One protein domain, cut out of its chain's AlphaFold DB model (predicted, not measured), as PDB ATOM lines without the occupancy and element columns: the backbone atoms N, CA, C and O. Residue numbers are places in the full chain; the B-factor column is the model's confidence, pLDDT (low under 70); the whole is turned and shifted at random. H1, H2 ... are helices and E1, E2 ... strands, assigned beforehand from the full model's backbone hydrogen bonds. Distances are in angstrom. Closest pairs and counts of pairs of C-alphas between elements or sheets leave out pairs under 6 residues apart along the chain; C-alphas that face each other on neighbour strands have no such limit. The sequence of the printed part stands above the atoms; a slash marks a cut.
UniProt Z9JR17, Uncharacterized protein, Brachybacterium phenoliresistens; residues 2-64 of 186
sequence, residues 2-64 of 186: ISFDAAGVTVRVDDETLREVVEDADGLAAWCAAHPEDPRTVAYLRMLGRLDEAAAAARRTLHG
ATOM      1  N   ILE A   2     -41.432 -35.032 -14.456       82.56
ATOM      2  CA  ILE A   2     -42.884 -34.927 -14.242       82.56
ATOM      3  C   ILE A   2     -43.118 -34.303 -12.861       82.56
ATOM      4  O   ILE A   2     -42.502 -34.734 -11.886       82.56
ATOM      5  N   SER A   3     -44.000 -33.309 -12.771       87.00
ATOM      6  CA  SER A   3     -44.420 -32.697 -11.505       87.00
ATOM      7  C   SER A   3     -45.927 -32.466 -11.485       87.00
ATOM      8  O   SER A   3     -46.535 -32.280 -12.539       87.00
ATOM      9  N   PHE A   4     -46.525 -32.459 -10.298       89.38
ATOM     10  CA  PHE A   4     -47.949 -32.194 -10.098       89.38
ATOM     11  C   PHE A   4     -48.204 -31.520  -8.743       89.38
ATOM     12  O   PHE A   4     -47.337 -31.527  -7.870       89.38
ATOM     13  N   ASP A   5     -49.393 -30.939  -8.577       92.88
ATOM     14  CA  ASP A   5     -49.847 -30.355  -7.310       92.88
ATOM     15  C   ASP A   5     -50.521 -31.408  -6.416       92.88
ATOM     16  O   ASP A   5     -51.389 -32.168  -6.859       92.88
ATOM     17  N   ALA A   6     -50.135 -31.432  -5.144       90.75
ATOM     18  CA  ALA A   6     -50.750 -32.221  -4.093       90.75
ATOM     19  C   ALA A   6     -51.145 -31.302  -2.933       90.75
ATOM     20  O   ALA A   6     -50.354 -31.056  -2.028       90.75
ATOM     21  N   ALA A   7     -52.386 -30.814  -2.962       91.81
ATOM     22  CA  ALA A   7     -52.935 -29.946  -1.919       91.81
ATOM     23  C   ALA A   7     -52.146 -28.634  -1.737       91.81
ATOM     24  O   ALA A   7     -51.907 -28.199  -0.611       91.81
ATOM     25  N   GLY A   8     -51.756 -28.000  -2.847       90.38
ATOM     26  CA  GLY A   8     -50.967 -26.766  -2.836       90.38
ATOM     27  C   GLY A   8     -49.460 -26.988  -2.692       90.38
ATOM     28  O   GLY A   8     -48.706 -26.017  -2.655       90.38
ATOM     29  N   VAL A   9     -49.012 -28.246  -2.604       92.12
ATOM     30  CA  VAL A   9     -47.595 -28.616  -2.535       92.12
ATOM     31  C   VAL A   9     -47.148 -29.209  -3.863       92.12
ATOM     32  O   VAL A   9     -47.768 -30.133  -4.387       92.12
ATOM     33  N   THR A  10     -46.026 -28.719  -4.396       94.06
ATOM     34  CA  THR A  10     -45.436 -29.305  -5.605       94.06
ATOM     35  C   THR A  10     -44.779 -30.643  -5.276       94.06
ATOM     36  O   THR A  10     -43.980 -30.764  -4.345       94.06
ATOM     37  N   VAL A  11     -45.114 -31.654  -6.071       92.56
ATOM     38  CA  VAL A  11     -44.549 -32.998  -5.997       92.56
ATOM     39  C   VAL A  11     -43.855 -33.309  -7.312       92.56
ATOM     40  O   VAL A  11     -44.447 -33.182  -8.386       92.56
ATOM     41  N   ARG A  12     -42.594 -33.738  -7.236       92.31
ATOM     42  CA  ARG A  12     -41.804 -34.198  -8.387       92.31
ATOM     43  C   ARG A  12     -41.727 -35.716  -8.396       92.31
ATOM     44  O   ARG A  12     -41.703 -36.342  -7.345       92.31
ATOM     45  N   VAL A  13     -41.669 -36.321  -9.576       88.06
ATOM     46  CA  VAL A  13     -41.366 -37.751  -9.716       88.06
ATOM     47  C   VAL A  13     -39.879 -37.898  -9.992       88.06
ATOM     48  O   VAL A  13     -39.366 -37.329 -10.954       88.06
ATOM     49  N   ASP A  14     -39.201 -38.660  -9.145       87.25
ATOM     50  CA  ASP A  14     -37.794 -38.989  -9.310       87.25
ATOM     51  C   ASP A  14     -37.611 -39.963 -10.486       87.25
ATOM     52  O   ASP A  14     -38.214 -41.037 -10.524       87.25
ATOM     53  N   ASP A  15     -36.788 -39.599 -11.468       81.19
ATOM     54  CA  ASP A  15     -36.636 -40.382 -12.700       81.19
ATOM     55  C   ASP A  15     -35.906 -41.727 -12.451       81.19
ATOM     56  O   ASP A  15     -36.084 -42.694 -13.208       81.19
ATOM     57  N   GLU A  16     -35.129 -41.825 -11.364       80.19
ATOM     58  CA  GLU A  16     -34.341 -43.004 -10.985       80.19
ATOM     59  C   GLU A  16     -35.082 -44.002 -10.108       80.19
ATOM     60  O   GLU A  16     -34.744 -45.183 -10.132       80.19
ATOM     61  N   THR A  17     -36.151 -43.617  -9.433       82.81
ATOM     62  CA  THR A  17     -36.947 -44.493  -8.565       82.81
ATOM     63  C   THR A  17     -38.408 -44.568  -9.003       82.81
ATOM     64  O   THR A  17     -39.099 -45.520  -8.653       82.81
ATOM     65  N   LEU A  18     -38.870 -43.615  -9.821       84.75
ATOM     66  CA  LEU A  18     -40.280 -43.354 -10.141       84.75
ATOM     67  C   LEU A  18     -41.159 -43.113  -8.907       84.75
ATOM     68  O   LEU A  18     -42.381 -43.300  -8.977       84.75
ATOM     69  N   ARG A  19     -40.537 -42.728  -7.788       90.19
ATOM     70  CA  ARG A  19     -41.209 -42.360  -6.545       90.19
ATOM     71  C   ARG A  19     -41.385 -40.853  -6.480       90.19
ATOM     72  O   ARG A  19     -40.630 -40.090  -7.078       90.19
ATOM     73  N   GLU A  20     -42.424 -40.436  -5.780       92.62
ATOM     74  CA  GLU A  20     -42.705 -39.026  -5.573       92.62
ATOM     75  C   GLU A  20     -41.785 -38.412  -4.506       92.62
ATOM     76  O   GLU A  20     -41.525 -39.024  -3.471       92.62
ATOM     77  N   VAL A  21     -41.333 -37.185  -4.759       92.88
ATOM     78  CA  VAL A  21     -40.519 -36.342  -3.879       92.88
ATOM     79  C   VAL A  21     -41.300 -35.058  -3.616       92.88
ATOM     80  O   VAL A  21     -41.665 -34.340  -4.550       92.88
ATOM     81  N   VAL A  22     -41.585 -34.793  -2.344       94.81
ATOM     82  CA  VAL A  22     -42.402 -33.659  -1.890       94.81
ATOM     83  C   VAL A  22     -41.498 -32.462  -1.608       94.81
ATOM     84  O   VAL A  22     -40.546 -32.597  -0.843       94.81
ATOM     85  N   GLU A  23     -41.784 -31.305  -2.208       93.19
ATOM     86  CA  GLU A  23     -40.973 -30.093  -1.998       93.19
ATOM     87  C   GLU A  23     -41.223 -29.434  -0.633       93.19
ATOM     88  O   GLU A  23     -40.276 -28.982   0.002       93.19
ATOM     89  N   ASP A  24     -42.476 -29.426  -0.167       95.69
ATOM     90  CA  ASP A  24     -42.879 -28.923   1.154       95.69
ATOM     91  C   ASP A  24     -43.531 -30.044   1.977       95.69
ATOM     92  O   ASP A  24     -44.748 -30.255   1.971       95.69
ATOM     93  N   ALA A  25     -42.685 -30.824   2.655       96.00
ATOM     94  CA  ALA A  25     -43.132 -31.949   3.469       96.00
ATOM     95  C   ALA A  25     -43.975 -31.502   4.677       96.00
ATOM     96  O   ALA A  25     -44.929 -32.193   5.040       96.00
ATOM     97  N   ASP A  26     -43.664 -30.348   5.272       96.81
ATOM     98  CA  ASP A  26     -44.368 -29.839   6.450       96.81
ATOM     99  C   ASP A  26     -45.780 -29.368   6.085       96.81
ATOM    100  O   ASP A  26     -46.747 -29.730   6.765       96.81
ATOM    101  N   GLY A  27     -45.929 -28.649   4.967       96.38
ATOM    102  CA  GLY A  27     -47.232 -28.245   4.439       96.38
ATOM    103  C   GLY A  27     -48.125 -29.444   4.118       96.38
ATOM    104  O   GLY A  27     -49.286 -29.501   4.540       96.38
ATOM    105  N   LEU A  28     -47.571 -30.464   3.454       97.19
ATOM    106  CA  LEU A  28     -48.326 -31.676   3.130       97.19
ATOM    107  C   LEU A  28     -48.677 -32.492   4.389       97.19
ATOM    108  O   LEU A  28     -49.770 -33.064   4.480       97.19
ATOM    109  N   ALA A  29     -47.791 -32.526   5.390       97.56
ATOM    110  CA  ALA A  29     -48.052 -33.178   6.671       97.56
ATOM    111  C   ALA A  29     -49.163 -32.470   7.463       97.56
ATOM    112  O   ALA A  29     -50.047 -33.145   8.002       97.56
ATOM    113  N   ALA A  30     -49.157 -31.134   7.493       97.31
ATOM    114  CA  ALA A  30     -50.212 -30.334   8.110       97.31
ATOM    115  C   ALA A  30     -51.566 -30.579   7.429       97.31
ATOM    116  O   ALA A  30     -52.578 -30.776   8.107       97.31
ATOM    117  N   TRP A  31     -51.579 -30.669   6.094       97.69
ATOM    118  CA  TRP A  31     -52.789 -31.013   5.354       97.69
ATOM    119  C   TRP A  31     -53.332 -32.393   5.746       97.69
ATOM    120  O   TRP A  31     -54.529 -32.526   6.002       97.69
ATOM    121  N   CYS A  32     -52.464 -33.407   5.855       97.62
ATOM    122  CA  CYS A  32     -52.863 -34.760   6.266       97.62
ATOM    123  C   CYS A  32     -53.475 -34.777   7.672       97.62
ATOM    124  O   CYS A  32     -54.459 -35.479   7.904       97.62
ATOM    125  N   ALA A  33     -52.911 -34.002   8.602       96.94
ATOM    126  CA  ALA A  33     -53.428 -33.887   9.964       96.94
ATOM    127  C   ALA A  33     -54.821 -33.234  10.003       96.94
ATOM    128  O   ALA A  33     -55.666 -33.647  10.795       96.94
ATOM    129  N   ALA A  34     -55.075 -32.259   9.126       97.31
ATOM    130  CA  ALA A  34     -56.375 -31.604   9.005       97.31
ATOM    131  C   ALA A  34     -57.435 -32.459   8.279       97.31
ATOM    132  O   ALA A  34     -58.628 -32.230   8.467       97.31
ATOM    133  N   HIS A  35     -57.026 -33.453   7.480       96.19
ATOM    134  CA  HIS A  35     -57.923 -34.261   6.642       96.19
ATOM    135  C   HIS A  35     -57.722 -35.780   6.832       96.19
ATOM    136  O   HIS A  35     -57.497 -36.507   5.861       96.19
ATOM    137  N   PRO A  36     -57.829 -36.323   8.060       93.69
ATOM    138  CA  PRO A  36     -57.467 -37.716   8.345       93.69
ATOM    139  C   PRO A  36     -58.341 -38.763   7.630       93.69
ATOM    140  O   PRO A  36     -57.919 -39.914   7.481       93.69
ATOM    141  N   GLU A  37     -59.543 -38.380   7.192       91.06
ATOM    142  CA  GLU A  37     -60.509 -39.254   6.511       91.06
ATOM    143  C   GLU A  37     -60.531 -39.077   4.985       91.06
ATOM    144  O   GLU A  37     -61.170 -39.866   4.282       91.06
ATOM    145  N   ASP A  38     -59.825 -38.075   4.444       92.75
ATOM    146  CA  ASP A  38     -59.777 -37.864   2.998       92.75
ATOM    147  C   ASP A  38     -59.029 -39.032   2.319       92.75
ATOM    148  O   ASP A  38     -57.915 -39.385   2.722       92.75
ATOM    149  N   PRO A  39     -59.583 -39.646   1.255       87.94
ATOM    150  CA  PRO A  39     -58.936 -40.761   0.565       87.94
ATOM    151  C   PRO A  39     -57.543 -40.458  -0.010       87.94
ATOM    152  O   PRO A  39     -56.811 -41.399  -0.338       87.94
ATOM    153  N   ARG A  40     -57.183 -39.180  -0.192       93.69
ATOM    154  CA  ARG A  40     -55.857 -38.733  -0.651       93.69
ATOM    155  C   ARG A  40     -54.799 -38.812   0.447       93.69
ATOM    156  O   ARG A  40     -53.633 -39.026   0.123       93.69
ATOM    157  N   THR A  41     -55.195 -38.758   1.719       97.12
ATOM    158  CA  THR A  41     -54.291 -38.821   2.880       97.12
ATOM    159  C   THR A  41     -53.407 -40.064   2.861       97.12
ATOM    160  O   THR A  41     -52.233 -39.992   3.204       97.12
ATOM    161  N   VAL A  42     -53.910 -41.195   2.354       97.81
ATOM    162  CA  VAL A  42     -53.105 -42.415   2.157       97.81
ATOM    163  C   VAL A  42     -51.909 -42.167   1.233       97.81
ATOM    164  O   VAL A  42     -50.789 -42.573   1.540       97.81
ATOM    165  N   ALA A  43     -52.139 -41.511   0.093       96.38
ATOM    166  CA  ALA A  43     -51.084 -41.229  -0.872       96.38
ATOM    167  C   ALA A  43     -50.096 -40.201  -0.313       96.38
ATOM    168  O   ALA A  43     -48.894 -40.394  -0.437       96.38
ATOM    169  N   TYR A  44     -50.584 -39.159   0.354       97.50
ATOM    170  CA  TYR A  44     -49.728 -38.105   0.894       97.50
ATOM    171  C   TYR A  44     -48.863 -38.589   2.061       97.50
ATOM    172  O   TYR A  44     -47.660 -38.347   2.061       97.50
ATOM    173  N   LEU A  45     -49.411 -39.383   2.988       98.31
ATOM    174  CA  LEU A  45     -48.613 -40.032   4.036       98.31
ATOM    175  C   LEU A  45     -47.535 -40.953   3.444       98.31
ATOM    176  O   LEU A  45     -46.417 -40.985   3.958       98.31
ATOM    177  N   ARG A  46     -47.832 -41.661   2.341       97.81
ATOM    178  CA  ARG A  46     -46.830 -42.461   1.615       97.81
ATOM    179  C   ARG A  46     -45.704 -41.583   1.073       97.81
ATOM    180  O   ARG A  46     -44.542 -41.906   1.295       97.81
ATOM    181  N   MET A  47     -46.046 -40.489   0.390       96.56
ATOM    182  CA  MET A  47     -45.077 -39.544  -0.186       96.56
ATOM    183  C   MET A  47     -44.188 -38.899   0.889       96.56
ATOM    184  O   MET A  47     -43.013 -38.653   0.645       96.56
ATOM    185  N   LEU A  48     -44.722 -38.700   2.097       96.94
ATOM    186  CA  LEU A  48     -43.989 -38.223   3.276       96.94
ATOM    187  C   LEU A  48     -43.125 -39.301   3.957       96.94
ATOM    188  O   LEU A  48     -42.516 -39.037   4.990       96.94
ATOM    189  N   GLY A  49     -43.117 -40.540   3.455       96.44
ATOM    190  CA  GLY A  49     -42.403 -41.657   4.077       96.44
ATOM    191  C   GLY A  49     -43.031 -42.173   5.379       96.44
ATOM    192  O   GLY A  49     -42.474 -43.066   6.016       96.44
ATOM    193  N   ARG A  50     -44.214 -41.682   5.771       98.00
ATOM    194  CA  ARG A  50     -44.965 -42.109   6.968       98.00
ATOM    195  C   ARG A  50     -45.751 -43.390   6.674       98.00
ATOM    196  O   ARG A  50     -46.981 -43.426   6.731       98.00
ATOM    197  N   LEU A  51     -45.029 -44.443   6.289       98.31
ATOM    198  CA  LEU A  51     -45.602 -45.636   5.657       98.31
ATOM    199  C   LEU A  51     -46.546 -46.424   6.573       98.31
ATOM    200  O   LEU A  51     -47.588 -46.890   6.114       98.31
ATOM    201  N   ASP A  52     -46.237 -46.529   7.864       98.38
ATOM    202  CA  ASP A  52     -47.095 -47.249   8.813       98.38
ATOM    203  C   ASP A  52     -48.431 -46.532   9.033       98.38
ATOM    204  O   ASP A  52     -49.494 -47.161   9.078       98.38
ATOM    205  N   GLU A  53     -48.398 -45.201   9.082       98.12
ATOM    206  CA  GLU A  53     -49.597 -44.373   9.171       98.12
ATOM    207  C   GLU A  53     -50.412 -44.430   7.880       98.12
ATOM    208  O   GLU A  53     -51.636 -44.577   7.931       98.12
ATOM    209  N   ALA A  54     -49.742 -44.394   6.724       98.38
ATOM    210  CA  ALA A  54     -50.376 -44.574   5.425       98.38
ATOM    211  C   ALA A  54     -51.080 -45.938   5.335       98.38
ATOM    212  O   ALA A  54     -52.221 -46.012   4.880       98.38
ATOM    213  N   ALA A  55     -50.446 -47.009   5.822       98.12
ATOM    214  CA  ALA A  55     -51.016 -48.353   5.837       98.12
ATOM    215  C   ALA A  55     -52.221 -48.448   6.787       98.12
ATOM    216  O   ALA A  55     -53.243 -49.048   6.445       98.12
ATOM    217  N   ALA A  56     -52.140 -47.825   7.967       97.00
ATOM    218  CA  ALA A  56     -53.260 -47.753   8.900       97.00
ATOM    219  C   ALA A  56     -54.447 -46.973   8.310       97.00
ATOM    220  O   ALA A  56     -55.586 -47.433   8.403       97.00
ATOM    221  N   ALA A  57     -54.186 -45.832   7.668       97.12
ATOM    222  CA  ALA A  57     -55.201 -45.059   6.960       97.12
ATOM    223  C   ALA A  57     -55.827 -45.871   5.820       97.12
ATOM    224  O   ALA A  57     -57.048 -45.975   5.745       97.12
ATOM    225  N   ALA A  58     -55.009 -46.527   4.995       97.12
ATOM    226  CA  ALA A  58     -55.475 -47.337   3.878       97.12
ATOM    227  C   ALA A  58     -56.427 -48.454   4.327       97.12
ATOM    228  O   ALA A  58     -57.514 -48.590   3.761       97.12
ATOM    229  N   ARG A  59     -56.078 -49.187   5.395       95.94
ATOM    230  CA  ARG A  59     -56.953 -50.216   5.980       95.94
ATOM    231  C   ARG A  59     -58.304 -49.647   6.407       95.94
ATOM    232  O   ARG A  59     -59.326 -50.209   6.032       95.94
ATOM    233  N   ARG A  60     -58.325 -48.494   7.091       94.44
ATOM    234  CA  ARG A  60     -59.584 -47.820   7.462       94.44
ATOM    235  C   ARG A  60     -60.435 -47.492   6.238       94.44
ATOM    236  O   ARG A  60     -61.639 -47.720   6.267       94.44
ATOM    237  N   THR A  61     -59.824 -47.028   5.145       93.06
ATOM    238  CA  THR A  61     -60.579 -46.738   3.916       93.06
ATOM    239  C   THR A  61     -61.185 -47.984   3.269       93.06
ATOM    240  O   THR A  61     -62.115 -47.850   2.487       93.06
ATOM    241  N   LEU A  62     -60.705 -49.192   3.564       93.38
ATOM    242  CA  LEU A  62     -61.265 -50.432   3.015       93.38
ATOM    243  C   LEU A  62     -62.394 -51.020   3.871       93.38
ATOM    244  O   LEU A  62     -63.002 -52.010   3.471       93.38
ATOM    245  N   HIS A  63     -62.689 -50.430   5.029       89.38
ATOM    246  CA  HIS A  63     -63.794 -50.873   5.870       89.38
ATOM    247  C   HIS A  63     -65.136 -50.353   5.327       89.38
ATOM    248  O   HIS A  63     -65.249 -49.203   4.900       89.38
ATOM    249  N   GLY A  64     -66.170 -51.196   5.396       87.56
ATOM    250  CA  GLY A  64     -67.534 -50.863   4.980       87.56
ATOM    251  C   GLY A  64     -67.879 -51.275   3.545       87.56
ATOM    252  O   GLY A  64     -67.032 -51.708   2.766       87.56
TER     253      GLY A  64
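This is residues 2 to 64 of the 186 residues of an uncharacterized protein of Brachybacterium phenoliresistens (UniProt Z9JR17). Three short helices fold back and forth, H2 between H1 and H3, with a small three-stranded sheet at one end. The 63 printed residues run E1, E2, E3, H1, H2, H3, class mixed, helices and strands. The antiparallel sheet, order E1 E2 E3, is a meander, each strand the neighbour of the one before. The whole is compact, radius of gyration of the C-alphas 11.7 A, spans 36 by 23 by 16 A.

Find C-alpha 3 at (-44.420, -32.697, -11.505), where E1, residues 3 to 6, begins. Next come E2, 9 to 13, 13.2 A; E3, 20 to 22; H1, 25 to 34, 14.4 A; H2, 41 to 47; and H3, 51 to 61, 15.1 A, ending at (-60.579, -46.738, 3.916).

Hairpin E1 and E2 has N 4 and O 11 at 2.9 A; hairpin E2 and E3 has N 21 and O 12 at 2.7 A. H1 and H2 are on the sheet but only graze it, closest C-alphas Val 9 and Leu 28, 6.5 A, and Glu 20 and Met 47, 5.9 A. Helical hairpin H1 and H2 touches, closest C-alphas Cys 32 and Thr 41, 5.5 A, a shallow tilt of 16 degrees, opposite ways. Helical hairpin H2 and H3 touches, closest C-alphas Val 42 and Ala 54, 4.8 A. H1 and H3 are apart. In H1, H2 and H3 every O i to N i+4 pair is within hydrogen-bond range.

C-alphas 16 and 64 are farthest apart, 37.7 A. The printed part has no cut, no long link, and no printed residue is under 70 in pLDDT.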